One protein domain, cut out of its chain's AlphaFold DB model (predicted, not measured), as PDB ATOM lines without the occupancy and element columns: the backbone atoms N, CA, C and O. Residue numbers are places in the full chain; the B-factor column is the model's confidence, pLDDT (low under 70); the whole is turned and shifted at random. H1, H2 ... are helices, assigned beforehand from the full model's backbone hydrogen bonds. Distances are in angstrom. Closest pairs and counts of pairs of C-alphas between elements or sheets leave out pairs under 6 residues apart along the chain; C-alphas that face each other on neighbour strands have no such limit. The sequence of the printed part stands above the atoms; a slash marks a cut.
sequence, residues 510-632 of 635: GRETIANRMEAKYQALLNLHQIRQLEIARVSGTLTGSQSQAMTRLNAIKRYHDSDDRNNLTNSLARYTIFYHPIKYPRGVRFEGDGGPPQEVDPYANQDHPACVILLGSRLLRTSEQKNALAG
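AT A GLANCE: This is residues 510 to 632 of the 635 residues of an uncharacterized protein of Gibberella fujikuroi (UniProt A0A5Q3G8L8). Four helices, H1 to H4, make one part of the domain, with the helical hairpin of H3 and H4 beside H1, and H2 set at a corner between the end of H1 and the start of H3. A long stretch without a named element, residues 577 to 623, winds through the other part, its C-alphas 4 to 20 A from the mean of all C-alphas, and leads into the small helix H5, which is apart from the other helices. The printed part has 123 residues, with five named helices in the order H1, H2, H3, H4, H5 and no named strand; its class is all helix. It is compact, with a radius of gyration of the C-alphas of 14.4 A, and its rounded outline spans 39 by 33 by 29 A.

IN THESE COORDINATES: H1 covers residues 510 to 526 and is 24.8 A long; its first C-alpha, of Gly 510, is at (220.614, 222.948, 240.448). H2 follows at residues 529 to 539, 15.7 A long. H3, residues 545 to 562, is the longest helix by residues, 25.9 A long, and begins with C-alpha 545 at (182.809, 213.841, 253.713). H4, residues 566 to 576, is 15.5 A long. H5, residues 624 to 631, is 10.2 A long and ends with C-alpha 631 at (211.754, 204.051, 259.310).

HOW THE PARTS SIT: H1 and H2 are close but not clearly touching, the closest C-alphas being those of Leu 526 and Arg 532, 7.0 A apart, at a steep tilt of 67 degrees, the same way. H2 and H3 are also close but not clearly touching, with Leu 534 and Gln 547 the closest, their C-alphas 6.6 A apart, about perpendicular at 81 degrees. H3 touches H4 with residues 557 to 561 alone; the closest C-alphas, of Tyr 560 and Leu 569, are 5.3 A apart. These two helices form a helical hairpin, at a shallow tilt of 27 degrees, opposite ways. H1 touches H4, with the C-alphas of Met 518 and Thr 570 closest at 7.0 A, at a steep tilt of 40 degrees, the same way. H1 and H3 are near each other, and H2 and H4 are apart. H5 is apart from H1, H2, H3 and H4. In the five helices every O i to N i+4 pair is within hydrogen-bond range.

THE WHOLE: The two C-alphas farthest apart are those of Gly 510 and Thr 542, 43.2 A. The printed part has no cut. The links from H1 to H2, H2 to H3 and H3 to H4 are tight, and the link from H4 to H5, 47 residues, is long. The mean pLDDT of the printed part is 84.1; it is under 70 at residue 510, residues 599 to 600, residues 617 to 629 and residues 631 to 632, and the mean of H5 is 67.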
ATOM      1  N   GLY A 510     221.170 223.268 239.131       69.62
ATOM      2  CA  GLY A 510     220.614 222.948 240.448       69.62
ATOM      3  C   GLY A 510     219.102 223.196 240.540       69.62
ATOM      4  O   GLY A 510     218.374 222.354 241.062       69.62
ATOM      5  N   ARG A 511     218.606 224.316 239.995       71.56
ATOM      6  CA  ARG A 511     217.164 224.631 239.940       71.56
ATOM      7  C   ARG A 511     216.391 223.669 239.043       71.56
ATOM      8  O   ARG A 511     215.295 223.268 239.420       71.56
ATOM      9  N   GLU A 512     216.959 223.291 237.903       72.06
ATOM     10  CA  GLU A 512     216.387 222.301 236.984       72.06
ATOM     11  C   GLU A 512     216.278 220.925 237.653       72.06
ATOM     12  O   GLU A 512     215.227 220.294 237.629       72.06
ATOM     13  N   THR A 513     217.317 220.510 238.382       79.12
ATOM     14  CA  THR A 513     217.312 219.247 239.139       79.12
ATOM     15  C   THR A 513     216.231 219.241 240.225       79.12
ATOM     16  O   THR A 513     215.551 218.236 240.434       79.12
ATOM     17  N   ILE A 514     216.033 220.370 240.918       79.94
ATOM     18  CA  ILE A 514     214.960 220.521 241.910       79.94
ATOM     19  C   ILE A 514     213.583 220.465 241.237       79.94
ATOM     20  O   ILE A 514     212.690 219.817 241.779       79.94
ATOM     21  N   ALA A 515     213.411 221.102 240.075       82.19
ATOM     22  CA  ALA A 515     212.158 221.082 239.322       82.19
ATOM     23  C   ALA A 515     211.804 219.663 238.854       82.19
ATOM     24  O   ALA A 515     210.720 219.182 239.165       82.19
ATOM     25  N   ASN A 516     212.752 218.949 238.242       86.50
ATOM     26  CA  ASN A 516     212.548 217.571 237.787       86.50
ATOM     27  C   ASN A 516     212.215 216.632 238.955       86.50
ATOM     28  O   ASN A 516     211.324 215.793 238.865       86.50
ATOM     29  N   ARG A 517     212.876 216.814 240.106       87.38
ATOM     30  CA  ARG A 517     212.567 216.044 241.318       87.38
ATOM     31  C   ARG A 517     211.175 216.354 241.871       87.38
ATOM     32  O   ARG A 517     210.533 215.477 242.444       87.38
ATOM     33  N   MET A 518     210.736 217.604 241.779       88.81
ATOM     34  CA  MET A 518     209.400 218.018 242.202       88.81
ATOM     35  C   MET A 518     208.321 217.436 241.291       88.81
ATOM     36  O   MET A 518     207.323 216.936 241.806       88.81
ATOM     37  N   GLU A 519     208.574 217.419 239.984       92.69
ATOM     38  CA  GLU A 519     207.701 216.797 238.992       92.69
ATOM     39  C   GLU A 519     207.555 215.294 239.241       92.69
ATOM     40  O   GLU A 519     206.448 214.795 239.429       92.69
ATOM     41  N   ALA A 520     208.674 214.582 239.398       91.94
ATOM     42  CA  ALA A 520     208.665 213.153 239.704       91.94
ATOM     43  C   ALA A 520     207.862 212.827 240.978       91.94
ATOM     44  O   ALA A 520     207.130 211.838 241.034       91.94
ATOM     45  N   LYS A 521     207.956 213.674 242.012       94.31
ATOM     46  CA  LYS A 521     207.179 213.523 243.254       94.31
ATOM     47  C   LYS A 521     205.690 213.795 243.070       94.31
ATOM     48  O   LYS A 521     204.872 213.130 243.704       94.31
ATOM     49  N   TYR A 522     205.340 214.781 242.252       96.25
ATOM     50  CA  TYR A 522     203.955 215.084 241.919       96.25
ATOM     51  C   TYR A 522     203.314 213.925 241.145       96.25
ATOM     52  O   TYR A 522     202.266 213.426 241.556       96.25
ATOM     53  N   GLN A 523     203.997 213.405 240.122       95.88
ATOM     54  CA  GLN A 523     203.542 212.233 239.368       95.88
ATOM     55  C   GLN A 523     203.417 210.987 240.254       95.88
ATOM     56  O   GLN A 523     202.428 210.258 240.173       95.88
ATOM     57  N   ALA A 524     204.371 210.764 241.162       93.69
ATOM     58  CA  ALA A 524     204.294 209.665 242.122       93.69
ATOM     59  C   ALA A 524     203.052 209.759 243.025       93.69
ATOM     60  O   ALA A 524     202.382 208.752 243.237       93.69
ATOM     61  N   LEU A 525     202.700 210.959 243.511       95.38
ATOM     62  CA  LEU A 525     201.466 211.171 244.276       95.38
ATOM     63  C   LEU A 525     200.227 210.789 243.454       95.38
ATOM     64  O   LEU A 525     199.388 210.043 243.950       95.38
ATOM     65  N   LEU A 526     200.106 211.287 242.219       95.19
ATOM     66  CA  LEU A 526     198.935 211.031 241.369       95.19
ATOM     67  C   LEU A 526     198.747 209.546 241.030       95.19
ATOM     68  O   LEU A 526     197.627 209.099 240.782       95.19
ATOM     69  N   ASN A 527     199.833 208.775 241.048       93.31
ATOM     70  CA  ASN A 527     199.813 207.350 240.751       93.31
ATOM     71  C   ASN A 527     199.429 206.450 241.932       93.31
ATOM     72  O   ASN A 527     199.210 205.259 241.717       93.31
ATOM     73  N   LEU A 528     199.296 206.989 243.147       94.56
ATOM     74  CA  LEU A 528     198.890 206.201 244.310       94.56
ATOM     75  C   LEU A 528     197.454 205.684 244.177       94.56
ATOM     76  O   LEU A 528     196.556 206.411 243.741       94.56
ATOM     77  N   HIS A 529     197.221 204.454 244.646       93.00
ATOM     78  CA  HIS A 529     195.910 203.803 244.621       93.00
ATOM     79  C   HIS A 529     194.802 204.695 245.206       93.00
ATOM     80  O   HIS A 529     193.833 205.001 244.512       93.00
ATOM     81  N   GLN A 530     194.990 205.206 246.428       93.31
ATOM     82  CA  GLN A 530     194.006 206.063 247.103       93.31
ATOM     83  C   GLN A 530     193.683 207.364 246.351       93.31
ATOM     84  O   GLN A 530     192.570 207.869 246.454       93.31
ATOM     85  N   ILE A 531     194.628 207.913 245.577       95.44
ATOM     86  CA  ILE A 531     194.398 209.123 244.775       95.44
ATOM     87  C   ILE A 531     193.553 208.790 243.549       95.44
ATOM     88  O   ILE A 531     192.606 209.510 243.240       95.44
ATOM     89  N   ARG A 532     193.842 207.668 242.886       94.31
ATOM     90  CA  ARG A 532     193.043 207.192 241.752       94.31
ATOM     91  C   ARG A 532     191.614 206.856 242.176       94.31
ATOM     92  O   ARG A 532     190.678 207.275 241.504       94.31
ATOM     93  N   GLN A 533     191.439 206.174 243.311       93.50
ATOM     94  CA  GLN A 533     190.108 205.893 243.867       93.50
ATOM     95  C   GLN A 533     189.344 207.179 244.196       93.50
ATOM     96  O   GLN A 533     188.160 207.288 243.886       93.50
ATOM     97  N   LEU A 534     190.028 208.181 244.754       93.06
ATOM     98  CA  LEU A 534     189.427 209.478 245.054       93.06
ATOM     99  C   LEU A 534     188.942 210.207 243.785       93.06
ATOM    100  O   LEU A 534     187.860 210.790 243.777       93.06
ATOM    101  N   GLU A 535     189.712 210.153 242.698       92.62
ATOM    102  CA  GLU A 535     189.320 210.715 241.399       92.62
ATOM    103  C   GLU A 535     188.131 209.968 240.775       92.62
ATOM    104  O   GLU A 535     187.217 210.605 240.251       92.62
ATOM    105  N   ILE A 536     188.095 208.634 240.883       92.44
ATOM    106  CA  ILE A 536     186.958 207.816 240.432       92.44
ATOM    107  C   ILE A 536     185.692 208.183 241.218       92.44
ATOM    108  O   ILE A 536     184.650 208.435 240.613       92.44
ATOM    109  N   ALA A 537     185.789 208.273 242.549       89.44
ATOM    110  CA  ALA A 537     184.679 208.648 243.425       89.44
ATOM    111  C   ALA A 537     184.149 210.062 243.134       89.44
ATOM    112  O   ALA A 537     182.942 210.304 243.209       89.44
ATOM    113  N   ARG A 538     185.034 210.996 242.747       91.12
ATOM    114  CA  ARG A 538     184.632 212.334 242.294       91.12
ATOM    115  C   ARG A 538     183.781 212.262 241.036       91.12
ATOM    116  O   ARG A 538     182.721 212.873 240.993       91.12
ATOM    117  N   VAL A 539     184.241 211.531 240.021       89.38
ATOM    118  CA  VAL A 539     183.529 211.419 238.737       89.38
ATOM    119  C   VAL A 539     182.173 210.732 238.912       89.38
ATOM    120  O   VAL A 539     181.211 211.112 238.253       89.38
ATOM    121  N   SER A 540     182.070 209.764 239.823       86.00
ATOM    122  CA  SER A 540     180.808 209.078 240.118       86.00
ATOM    123  C   SER A 540     179.877 209.842 241.068       86.00
ATOM    124  O   SER A 540     178.757 209.391 241.291       86.00
ATOM    125  N   GLY A 541     180.308 210.976 241.637       84.69
ATOM    126  CA  GLY A 541     179.511 211.759 242.586       84.69
ATOM    127  C   GLY A 541     179.271 211.056 243.928       84.69
ATOM    128  O   GLY A 541     178.318 211.382 244.629       84.69
ATOM    129  N   THR A 542     180.117 210.088 244.293       86.56
ATOM    130  CA  THR A 542     179.952 209.241 245.494       86.56
ATOM    131  C   THR A 542     180.928 209.582 246.620       86.56
ATOM    132  O   THR A 542     181.140 208.785 247.529       86.56
ATOM    133  N   LEU A 543     181.538 210.770 246.569       89.06
ATOM    134  CA  LEU A 543     182.506 211.204 247.573       89.06
ATOM    135  C   LEU A 543     181.876 211.281 248.965       89.06
ATOM    136  O   LEU A 543     180.887 211.981 249.181       89.06
ATOM    137  N   THR A 544     182.522 210.657 249.939       88.19
ATOM    138  CA  THR A 544     182.200 210.859 251.352       88.19
ATOM    139  C   THR A 544     182.705 212.217 251.860       88.19
ATOM    140  O   THR A 544     183.415 212.947 251.156       88.19
ATOM    141  N   GLY A 545     182.350 212.592 253.092       83.88
ATOM    142  CA  GLY A 545     182.809 213.841 253.713       83.88
ATOM    143  C   GLY A 545     184.336 213.920 253.820       83.88
ATOM    144  O   GLY A 545     184.948 214.921 253.430       83.88
ATOM    145  N   SER A 546     184.984 212.841 254.270       85.12
ATOM    146  CA  SER A 546     186.448 212.778 254.364       85.12
ATOM    147  C   SER A 546     187.133 212.835 252.994       85.12
ATOM    148  O   SER A 546     188.139 213.536 252.823       85.12
ATOM    149  N   GLN A 547     186.554 212.171 251.992       91.19
ATOM    150  CA  GLN A 547     187.031 212.194 250.613       91.19
ATOM    151  C   GLN A 547     186.887 213.585 249.982       91.19
ATOM    152  O   GLN A 547     187.822 214.071 249.347       91.19
ATOM    153  N   SER A 548     185.781 214.288 250.226       88.25
ATOM    154  CA  SER A 548     185.579 215.656 249.736       88.25
ATOM    155  C   SER A 548     186.646 216.629 250.265       88.25
ATOM    156  O   SER A 548     187.221 217.426 249.517       88.25
ATOM    157  N   GLN A 549     187.033 216.502 251.539       88.50
ATOM    158  CA  GLN A 549     188.143 217.286 252.094       88.50
ATOM    159  C   GLN A 549     189.512 216.901 251.528       88.50
ATOM    160  O   GLN A 549     190.398 217.753 251.399       88.50
ATOM    161  N   ALA A 550     189.724 215.621 251.229       91.00
ATOM    162  CA  ALA A 550     190.937 215.166 250.561       91.00
ATOM    163  C   ALA A 550     191.026 215.724 249.136       91.00
ATOM    164  O   ALA A 550     192.101 216.158 248.720       91.00
ATOM    165  N   MET A 551     189.890 215.808 248.440       93.81
ATOM    166  CA  MET A 551     189.791 216.390 247.106       93.81
ATOM    167  C   MET A 551     190.167 217.874 247.116       93.81
ATOM    168  O   MET A 551     191.006 218.288 246.320       93.81
ATOM    169  N   THR A 552     189.699 218.651 248.102       90.00
ATOM    170  CA  THR A 552     190.144 220.044 248.307       90.00
ATOM    171  C   THR A 552     191.673 220.159 248.377       90.00
ATOM    172  O   THR A 552     192.276 221.077 247.813       90.00
ATOM    173  N   ARG A 553     192.336 219.234 249.085       91.50
ATOM    174  CA  ARG A 553     193.804 219.230 249.236       91.50
ATOM    175  C   ARG A 553     194.488 218.849 247.927       91.50
ATOM    176  O   ARG A 553     195.464 219.496 247.556       91.50
ATOM    177  N   LEU A 554     193.972 217.835 247.235       94.38
ATOM    178  CA  LEU A 554     194.504 217.369 245.957       94.38
ATOM    179  C   LEU A 554     194.404 218.454 244.880       94.38
ATOM    180  O   LEU A 554     195.401 218.772 244.240       94.38
ATOM    181  N   ASN A 555     193.246 219.097 244.741       93.38
ATOM    182  CA  ASN A 555     193.051 220.193 243.793       93.38
ATOM    183  C   ASN A 555     193.911 221.419 244.132       93.38
ATOM    184  O   ASN A 555     194.354 222.134 243.235       93.38
ATOM    185  N   ALA A 556     194.197 221.684 245.412       89.44
ATOM    186  CA  ALA A 556     195.176 222.706 245.780       89.44
ATOM    187  C   ALA A 556     196.591 222.349 245.289       89.44
ATOM    188  O   ALA A 556     197.264 223.209 244.729       89.44
ATOM    189  N   ILE A 557     197.021 221.090 245.442       93.56
ATOM    190  CA  ILE A 557     198.313 220.602 244.926       93.56
ATOM    191  C   ILE A 557     198.380 220.752 243.402       93.56
ATOM    192  O   ILE A 557     199.355 221.309 242.906       93.56
ATOM    193  N   LYS A 558     197.335 220.321 242.682       94.56
ATOM    194  CA  LYS A 558     197.231 220.466 241.220       94.56
ATOM    195  C   LYS A 558     197.351 221.929 240.793       94.56
ATOM    196  O   LYS A 558     198.196 222.259 239.978       94.56
ATOM    197  N   ARG A 559     196.616 222.835 241.451       92.62
ATOM    198  CA  ARG A 559     196.715 224.279 241.183       92.62
ATOM    199  C   ARG A 559     198.122 224.837 241.395       92.62
ATOM    200  O   ARG A 559     198.563 225.630 240.575       92.62
ATOM    201  N   TYR A 560     198.818 224.446 242.467       92.50
ATOM    202  CA  TYR A 560     200.195 224.906 242.704       92.50
ATOM    203  C   TYR A 560     201.173 224.392 241.652       92.50
ATOM    204  O   TYR A 560     202.119 225.098 241.311       92.50
ATOM    205  N   HIS A 561     200.953 223.179 241.153       94.38
ATOM    206  CA  HIS A 561     201.704 222.639 240.030       94.38
ATOM    207  C   HIS A 561     201.430 223.444 238.751       94.38
ATOM    208  O   HIS A 561     202.362 223.979 238.156       94.38
ATOM    209  N   ASP A 562     200.160 223.624 238.390       92.25
ATOM    210  CA  ASP A 562     199.762 224.279 237.138       92.25
ATOM    211  C   ASP A 562     200.156 225.764 237.089       92.25
ATOM    212  O   ASP A 562     200.390 226.317 236.016       92.25
ATOM    213  N   SER A 563     200.267 226.421 238.250       90.00
ATOM    214  CA  SER A 563     200.720 227.810 238.363       90.00
ATOM    215  C   SER A 563     202.240 227.975 238.531       90.00
ATOM    216  O   SER A 563     202.683 229.089 238.805       90.00
ATOM    217  N   ASP A 564     203.024 226.892 238.465       87.88
ATOM    218  CA  ASP A 564     204.461 226.841 238.802       87.88
ATOM    219  C   ASP A 564     204.797 227.459 240.186       87.88
ATOM    220  O   ASP A 564     205.864 228.039 240.408       87.88
ATOM    221  N   ASP A 565     203.895 227.330 241.171       88.50
ATOM    222  CA  ASP A 565     204.128 227.774 242.554       88.50
ATOM    223  C   ASP A 565     204.887 226.698 243.338       88.50
ATOM    224  O   ASP A 565     204.361 225.967 244.189       88.50
ATOM    225  N   ARG A 566     206.180 226.606 243.032       85.56
ATOM    226  CA  ARG A 566     207.062 225.547 243.540       85.56
ATOM    227  C   ARG A 566     207.110 225.481 245.058       85.56
ATOM    228  O   ARG A 566     207.149 224.390 245.617       85.56
ATOM    229  N   ASN A 567     207.079 226.623 245.741       85.94
ATOM    230  CA  ASN A 567     207.166 226.657 247.199       85.94
ATOM    231  C   ASN A 567     205.933 226.011 247.841       85.94
ATOM    232  O   ASN A 567     206.062 225.172 248.738       85.94
ATOM    233  N   ASN A 568     204.735 226.376 247.378       86.75
ATOM    234  CA  ASN A 568     203.502 225.799 247.902       86.75
ATOM    235  C   ASN A 568     203.310 224.349 247.458       86.75
ATOM    236  O   ASN A 568     202.823 223.540 248.257       86.75
ATOM    237  N   LEU A 569     203.770 223.990 246.257       90.75
ATOM    238  CA  LEU A 569     203.799 222.608 245.793       90.75
ATOM    239  C   LEU A 569     204.700 221.741 246.686       90.75
ATOM    240  O   LEU A 569     204.231 220.747 247.239       90.75
ATOM    241  N   THR A 570     205.960 222.136 246.913       88.06
ATOM    242  CA  THR A 570     206.896 221.413 247.796       88.06
ATOM    243  C   THR A 570     206.330 221.248 249.199       88.06
ATOM    244  O   THR A 570     206.336 220.139 249.738       88.06
ATOM    245  N   ASN A 571     205.798 222.324 249.778       85.81
ATOM    246  CA  ASN A 571     205.216 222.284 251.114       85.81
ATOM    247  C   ASN A 571     203.989 221.373 251.184       85.81
ATOM    248  O   ASN A 571     203.822 220.664 252.173       85.81
ATOM    249  N   SER A 572     203.137 221.374 250.156       87.38
ATOM    250  CA  SER A 572     201.919 220.559 250.133       87.38
ATOM    251  C   SER A 572     202.228 219.082 249.912       87.38
ATOM    252  O   SER A 572     201.715 218.251 250.657       87.38
ATOM    253  N   LEU A 573     203.131 218.747 248.983       90.75
ATOM    254  CA  LEU A 573     203.586 217.370 248.777       90.75
ATOM    255  C   LEU A 573     204.217 216.805 250.056       90.75
ATOM    256  O   LEU A 573     203.810 215.749 250.526       90.75
ATOM    257  N   ALA A 574     205.143 217.539 250.683       85.69
ATOM    258  CA  ALA A 574     205.763 217.114 251.940       85.69
ATOM    259  C   ALA A 574     204.774 217.066 253.120       85.69
ATOM    260  O   ALA A 574     204.999 216.352 254.098       85.69
ATOM    261  N   ARG A 575     203.689 217.847 253.050       84.62
ATOM    262  CA  ARG A 575     202.628 217.873 254.059       84.62
ATOM    263  C   ARG A 575     201.644 216.723 253.923       84.62
ATOM    264  O   ARG A 575     200.927 216.527 254.884       84.62
ATOM    265  N   TYR A 576     201.545 216.009 252.809       89.69
ATOM    266  CA  TYR A 576     200.570 214.912 252.686       89.69
ATOM    267  C   TYR A 576     201.199 213.575 252.310       89.69
ATOM    268  O   TYR A 576     200.544 212.543 252.460       89.69
ATOM    269  N   THR A 577     202.474 213.589 251.915       90.50
ATOM    270  CA  THR A 577     203.193 212.410 251.448       90.50
ATOM    271  C   THR A 577     204.619 212.387 251.987       90.50
ATOM    272  O   THR A 577     205.380 213.348 251.847       90.50
ATOM    273  N   ILE A 578     205.005 211.258 252.578       90.12
ATOM    274  CA  ILE A 578     206.390 210.966 252.944       90.12
ATOM    275  C   ILE A 578     207.029 210.227 251.772       90.12
ATOM    276  O   ILE A 578     206.705 209.077 251.483       90.12
ATOM    277  N   PHE A 579     207.945 210.905 251.090       91.31
ATOM    278  CA  PHE A 579     208.701 210.323 249.986       91.31
ATOM    279  C   PHE A 579     209.882 209.503 250.496       91.31
ATOM    280  O   PHE A 579     210.418 209.777 251.575       91.31
ATOM    281  N   TYR A 580     210.297 208.532 249.689       91.44
ATOM    282  CA  TYR A 580     211.426 207.660 249.972       91.44
ATOM    283  C   TYR A 580     212.684 208.444 250.366       91.44
ATOM    284  O   TYR A 580     213.056 209.454 249.756       91.44
ATOM    285  N   HIS A 581     213.347 207.947 251.404       88.19
ATOM    286  CA  HIS A 581     214.684 208.364 251.791       88.19
ATOM    287  C   HIS A 581     215.433 207.131 252.306       88.19
ATOM    288  O   HIS A 581     214.955 206.528 253.264       88.19
ATOM    289  N   PRO A 582     216.630 206.810 251.783       83.31
ATOM    290  CA  PRO A 582     217.299 205.528 252.039       83.31
ATOM    291  C   PRO A 582     217.523 205.241 253.527       83.31
ATOM    292  O   PRO A 582     217.363 204.115 253.968       83.31
ATOM    293  N   ILE A 583     217.854 206.279 254.301       80.38
ATOM    294  CA  ILE A 583     218.093 206.158 255.747       80.38
ATOM    295  C   ILE A 583     216.826 206.414 256.577       80.38
ATOM    296  O   ILE A 583     216.512 205.661 257.482       80.38
ATOM    297  N   LYS A 584     216.105 207.513 256.315       81.75
ATOM    298  CA  LYS A 584     215.042 207.985 257.217       81.75
ATOM    299  C   LYS A 584     213.689 207.326 256.976       81.75
ATOM    300  O   LYS A 584     212.941 207.139 257.924       81.75
ATOM    301  N   TYR A 585     213.356 207.060 255.716       87.19
ATOM    302  CA  TYR A 585     212.042 206.568 255.305       87.19
ATOM    303  C   TYR A 585     212.213 205.582 254.142       87.19
ATOM    304  O   TYR A 585     211.791 205.881 253.017       87.19
ATOM    305  N   PRO A 586     212.862 204.425 254.372       85.94
ATOM    306  CA  PRO A 586     213.089 203.427 253.326       85.94
ATOM    307  C   PRO A 586     211.784 202.868 252.736       85.94
ATOM    308  O   PRO A 586     211.794 202.307 251.648       85.94
ATOM    309  N   ARG A 587     210.648 203.052 253.425       86.12
ATOM    310  CA  ARG A 587     209.303 202.655 252.971       86.12
ATOM    311  C   ARG A 587     208.438 203.826 252.481       86.12
ATOM    312  O   ARG A 587     207.219 203.698 252.399       86.12
ATOM    313  N   GLY A 588     209.033 204.994 252.239       89.38
ATOM    314  CA  GLY A 588     208.318 206.152 251.695       89.38
ATOM    315  C   GLY A 588     207.912 205.959 250.230       89.38
ATOM    316  O   GLY A 588     208.425 205.073 249.551       89.38
ATOM    317  N   VAL A 589     207.027 206.829 249.732       91.75
ATOM    318  CA  VAL A 589     206.572 206.801 248.333       91.75
ATOM    319  C   VAL A 589     207.765 206.974 247.393       91.75
ATOM    320  O   VAL A 589     208.498 207.968 247.494       91.75
ATOM    321  N   ARG A 590     207.955 206.003 246.497       91.69
ATOM    322  CA  ARG A 590     209.000 206.018 245.467       91.69
ATOM    323  C   ARG A 590     208.690 207.062 244.403       91.69
ATOM    324  O   ARG A 590     207.528 207.316 244.099       91.69
ATOM    325  N   PHE A 591     209.723 207.667 243.833       91.81
ATOM    326  CA  PHE A 591     209.586 208.594 242.708       91.81
ATOM    327  C   PHE A 591     210.785 208.461 241.768       91.81
ATOM    328  O   PHE A 591     211.850 207.981 242.156       91.81
ATOM    329  N   GLU A 592     210.619 208.883 240.519       88.12
ATOM    330  CA  GLU A 592     211.688 208.789 239.527       88.12
ATOM    331  C   GLU A 592     212.933 209.583 239.963       88.12
ATOM    332  O   GLU A 592     212.849 210.739 240.387       88.12
ATOM    333  N   GLY A 593     214.105 208.944 239.900       84.75
ATOM    334  CA  GLY A 593     215.367 209.549 240.335       84.75
ATOM    335  C   GLY A 593     215.556 209.628 241.857       84.75
ATOM    336  O   GLY A 593     216.384 210.410 242.326       84.75
ATOM    337  N   ASP A 594     214.817 208.841 242.651       86.94
ATOM    338  CA  ASP A 594     214.969 208.801 244.114       86.94
ATOM    339  C   ASP A 594     216.240 208.095 244.624       86.94
ATOM    340  O   ASP A 594     216.574 208.217 245.807       86.94
ATOM    341  N   GLY A 595     216.965 207.404 243.738       82.88
ATOM    342  CA  GLY A 595     218.221 206.714 244.043       82.88
ATOM    343  C   GLY A 595     218.061 205.474 244.929       82.88
ATOM    344  O   GLY A 595     219.052 204.991 245.474       82.88
ATOM    345  N   GLY A 596     216.834 204.981 245.124       82.31
ATOM    346  CA  GLY A 596     216.583 203.719 245.816       82.31
ATOM    347  C   GLY A 596     216.827 202.499 244.919       82.31
ATOM    348  O   GLY A 596     216.929 202.637 243.698       82.31
ATOM    349  N   PRO A 597     216.895 201.287 245.500       81.12
ATOM    350  CA  PRO A 597     217.083 200.066 244.724       81.12
ATOM    351  C   PRO A 597     215.940 199.876 243.708       81.12
ATOM    352  O   PRO A 597     214.815 200.340 243.969       81.12
ATOM    353  N   PRO A 598     216.202 199.204 242.567       74.19
ATOM    354  CA  PRO A 598     215.158 198.811 241.629       74.19
ATOM    355  C   PRO A 598     214.097 198.016 242.384       74.19
ATOM    356  O   PRO A 598     214.418 197.076 243.108       74.19
ATOM    357  N   GLN A 599     212.843 198.430 242.263       68.75
ATOM    358  CA  GLN A 599     211.729 197.758 242.913       68.75
ATOM    359  C   GLN A 599     210.923 197.056 241.826       68.75
ATOM    360  O   GLN A 599     210.403 197.723 240.938       68.75
ATOM    361  N   GLU A 600     210.870 195.723 241.864       63.03
ATOM    362  CA  GLU A 600     210.231 194.931 240.801       63.03
ATOM    363  C   GLU A 600     208.703 195.104 240.779       63.03
ATOM    364  O   GLU A 600     208.108 195.094 239.705       63.03
ATOM    365  N   VAL A 601     208.065 195.330 241.939       74.44
ATOM    366  CA  VAL A 601     206.625 195.624 242.064       74.44
ATOM    367  C   VAL A 601     206.384 196.548 243.268       74.44
ATOM    368  O   VAL A 601     206.920 196.311 244.353       74.44
ATOM    369  N   ASP A 602     205.576 197.602 243.099       78.62
ATOM    370  CA  ASP A 602     205.105 198.430 244.219       78.62
ATOM    371  C   ASP A 602     204.086 197.631 245.063       78.62
ATOM    372  O   ASP A 602     202.996 197.323 244.566       78.62
ATOM    373  N   PRO A 603     204.387 197.290 246.333       81.81
ATOM    374  CA  PRO A 603     203.486 196.525 247.195       81.81
ATOM    375  C   PRO A 603     202.186 197.272 247.533       81.81
ATOM    376  O   PRO A 603     201.268 196.675 248.095       81.81
ATOM    377  N   TYR A 604     202.087 198.563 247.201       87.19
ATOM    378  CA  TYR A 604     200.892 199.383 247.389       87.19
ATOM    379  C   TYR A 604     200.211 199.759 246.063       87.19
ATOM    380  O   TYR A 604     199.362 200.643 246.033       87.19
ATOM    381  N   ALA A 605     200.513 199.067 244.956       85.12
ATOM    382  CA  ALA A 605     199.872 199.343 243.665       85.12
ATOM    383  C   ALA A 605     198.330 199.225 243.710       85.12
ATOM    384  O   ALA A 605     197.624 199.967 243.025       85.12
ATOM    385  N   ASN A 606     197.811 198.314 244.544       88.75
ATOM    386  CA  ASN A 606     196.383 197.986 244.646       88.75
ATOM    387  C   ASN A 606     195.782 198.244 246.040       88.75
ATOM    388  O   ASN A 606     194.710 197.730 246.342       88.75
ATOM    389  N   GLN A 607     196.474 198.988 246.900       90.94
ATOM    390  CA  GLN A 607     196.014 199.301 248.254       90.94
ATOM    391  C   GLN A 607     196.559 200.659 248.704       90.94
ATOM    392  O   GLN A 607     197.500 201.182 248.112       90.94
ATOM    393  N   ASP A 608     195.990 201.232 249.759       90.19
ATOM    394  CA  ASP A 608     196.422 202.534 250.261       90.19
ATOM    395  C   ASP A 608     197.879 202.500 250.744       90.19
ATOM    396  O   ASP A 608     198.291 201.661 251.548       90.19
ATOM    397  N   HIS A 609     198.671 203.453 250.261       90.81
ATOM    398  CA  HIS A 609     200.060 203.609 250.641       90.81
ATOM    399  C   HIS A 609     200.139 204.317 252.008       90.81
ATOM    400  O   HIS A 609     199.733 205.481 252.121       90.81
ATOM    401  N   PRO A 610     200.744 203.705 253.046       86.69
ATOM    402  CA  PRO A 610     200.741 204.235 254.416       86.69
ATOM    403  C   PRO A 610     201.485 205.572 254.555       86.69
ATOM    404  O   PRO A 610     201.208 206.369 255.446       86.69
ATOM    405  N   ALA A 611     202.434 205.837 253.656       88.31
ATOM    406  CA  ALA A 611     203.153 207.107 253.574       88.31
ATOM    407  C   ALA A 611     202.356 208.273 252.949       88.31
ATOM    408  O   ALA A 611     202.880 209.387 252.895       88.31
ATOM    409  N   CYS A 612     201.124 208.052 252.481       90.00
ATOM    410  CA  CYS A 612     200.232 209.101 251.994       90.00
ATOM    411  C   CYS A 612     199.002 209.204 252.901       90.00
ATOM    412  O   CYS A 612     198.296 208.235 253.153       90.00
ATOM    413  N   VAL A 613     198.731 210.408 253.396       87.31
ATOM    414  CA  VAL A 613     197.692 210.668 254.412       87.31
ATOM    415  C   VAL A 613     196.671 211.699 253.943       87.31
ATOM    416  O   VAL A 613     196.023 212.374 254.747       87.31
ATOM    417  N   ILE A 614     196.576 211.909 252.632       87.94
ATOM    418  CA  ILE A 614     195.739 212.964 252.060       87.94
ATOM    419  C   ILE A 614     194.270 212.857 252.504       87.94
ATOM    420  O   ILE A 614     193.618 213.890 252.649       87.94
ATOM    421  N   LEU A 615     193.796 211.642 252.812       84.25
ATOM    422  CA  LEU A 615     192.473 211.335 253.370       84.25
ATOM    423  C   LEU A 615     192.357 211.691 254.868       84.25
ATOM    424  O   LEU A 615     191.331 212.190 255.314       84.25
ATOM    425  N   LEU A 616     193.436 211.541 255.640       72.06
ATOM    426  CA  LEU A 616     193.455 211.667 257.107       72.06
ATOM    427  C   LEU A 616     193.672 213.107 257.617       72.06
ATOM    428  O   LEU A 616     193.377 213.433 258.767       72.06
ATOM    429  N   GLY A 617     194.185 214.001 256.771       65.81
ATOM    430  CA  GLY A 617     194.392 215.414 257.103       65.81
ATOM    431  C   GLY A 617     195.635 215.727 257.935       65.81
ATOM    432  O   GLY A 617     196.403 214.867 258.354       65.81
ATOM    433  N   SER A 618     195.878 217.026 258.142       54.12
ATOM    434  CA  SER A 618     197.160 217.561 258.630       54.12
ATOM    435  C   SER A 618     197.477 217.276 260.104       54.12
ATOM    436  O   SER A 618     198.602 217.539 260.532       54.12
ATOM    437  N   ARG A 619     196.522 216.751 260.888       48.41
ATOM    438  CA  ARG A 619     196.716 216.449 262.318       48.41
ATOM    439  C   ARG A 619     197.371 215.092 262.584       48.41
ATOM    440  O   ARG A 619     197.942 214.933 263.655       48.41
ATOM    441  N   LEU A 620     197.352 214.157 261.631       47.53
ATOM    442  CA  LEU A 620     197.836 212.788 261.866       47.53
ATOM    443  C   LEU A 620     199.287 212.534 261.433       47.53
ATOM    444  O   LEU A 620     199.910 211.595 261.911       47.53
ATOM    445  N   LEU A 621     199.902 213.418 260.642       44.53
ATOM    446  CA  LEU A 621     201.233 213.182 260.051       44.53
ATOM    447  C   LEU A 621     202.450 213.224 260.980       44.53
ATOM    448  O   LEU A 621     203.602 213.330 260.541       44.53
ATOM    449  N   ARG A 622     202.224 213.204 262.286       51.88
ATOM    450  CA  ARG A 622     203.301 213.228 263.274       51.88
ATOM    451  C   ARG A 622     203.039 212.316 264.457       51.88
ATOM    452  O   ARG A 622     203.629 212.551 265.505       51.88
ATOM    453  N   THR A 623     202.231 211.268 264.318       56.31
ATOM    454  CA  THR A 623     202.397 210.168 265.271       56.31
ATOM    455  C   THR A 623     203.793 209.596 265.038       56.31
ATOM    456  O   THR A 623     204.141 209.257 263.902       56.31
ATOM    457  N   SER A 624     204.610 209.547 266.086       61.00
ATOM    458  CA  SER A 624     205.890 208.831 266.099       61.00
ATOM    459  C   SER A 624     205.723 207.434 265.502       61.00
ATOM    460  O   SER A 624     206.543 207.024 264.698       61.00
ATOM    461  N   GLU A 625     204.593 206.781 265.764       62.75
ATOM    462  CA  GLU A 625     204.212 205.469 265.234       62.75
ATOM    463  C   GLU A 625     204.288 205.350 263.705       62.75
ATOM    464  O   GLU A 625     204.969 204.461 263.212       62.75
ATOM    465  N   GLN A 626     203.670 206.252 262.930       66.75
ATOM    466  CA  GLN A 626     203.742 206.199 261.458       66.75
ATOM    467  C   GLN A 626     205.160 206.434 260.928       66.75
ATOM    468  O   GLN A 626     205.594 205.771 259.986       66.75
ATOM    469  N   LYS A 627     205.902 207.369 261.529       67.81
ATOM    470  CA  LYS A 627     207.297 207.611 261.141       67.81
ATOM    471  C   LYS A 627     208.177 206.411 261.477       67.81
ATOM    472  O   LYS A 627     208.994 206.038 260.648       67.81
ATOM    473  N   ASN A 628     207.950 205.783 262.627       68.19
ATOM    474  CA  ASN A 628     208.654 204.584 263.071       68.19
ATOM    475  C   ASN A 628     208.293 203.374 262.191       68.19
ATOM    476  O   ASN A 628     209.177 202.631 261.782       68.19
ATOM    477  N   ALA A 629     207.026 203.224 261.791       68.62
ATOM    478  CA  ALA A 629     206.583 202.174 260.868       68.62
ATOM    479  C   ALA A 629     207.231 202.294 259.473       68.62
ATOM    480  O   ALA A 629     207.459 201.285 258.795       68.62
ATOM    481  N   LEU A 630     207.543 203.525 259.049       71.75
ATOM    482  CA  LEU A 630     208.206 203.826 257.778       71.75
ATOM    483  C   LEU A 630     209.740 203.855 257.864       71.75
ATOM    484  O   LEU A 630     210.385 203.728 256.821       71.75
ATOM    485  N   ALA A 631     210.311 204.012 259.064       69.56
ATOM    486  CA  ALA A 631     211.754 204.051 259.310       69.56
ATOM    487  C   ALA A 631     212.436 202.677 259.149       69.56
ATOM    488  O   ALA A 631     213.647 202.622 258.974       69.56
ATOM    489  N   GLY A 632     211.664 201.582 259.113       61.53
ATOM    490  CA  GLY A 632     212.207 200.219 259.142       61.53
ATOM    491  C   GLY A 632     212.623 199.804 260.563       61.53
ATOM    492  O   GLY A 632     212.552 200.627 261.473       61.53
TER     493      GLY A 632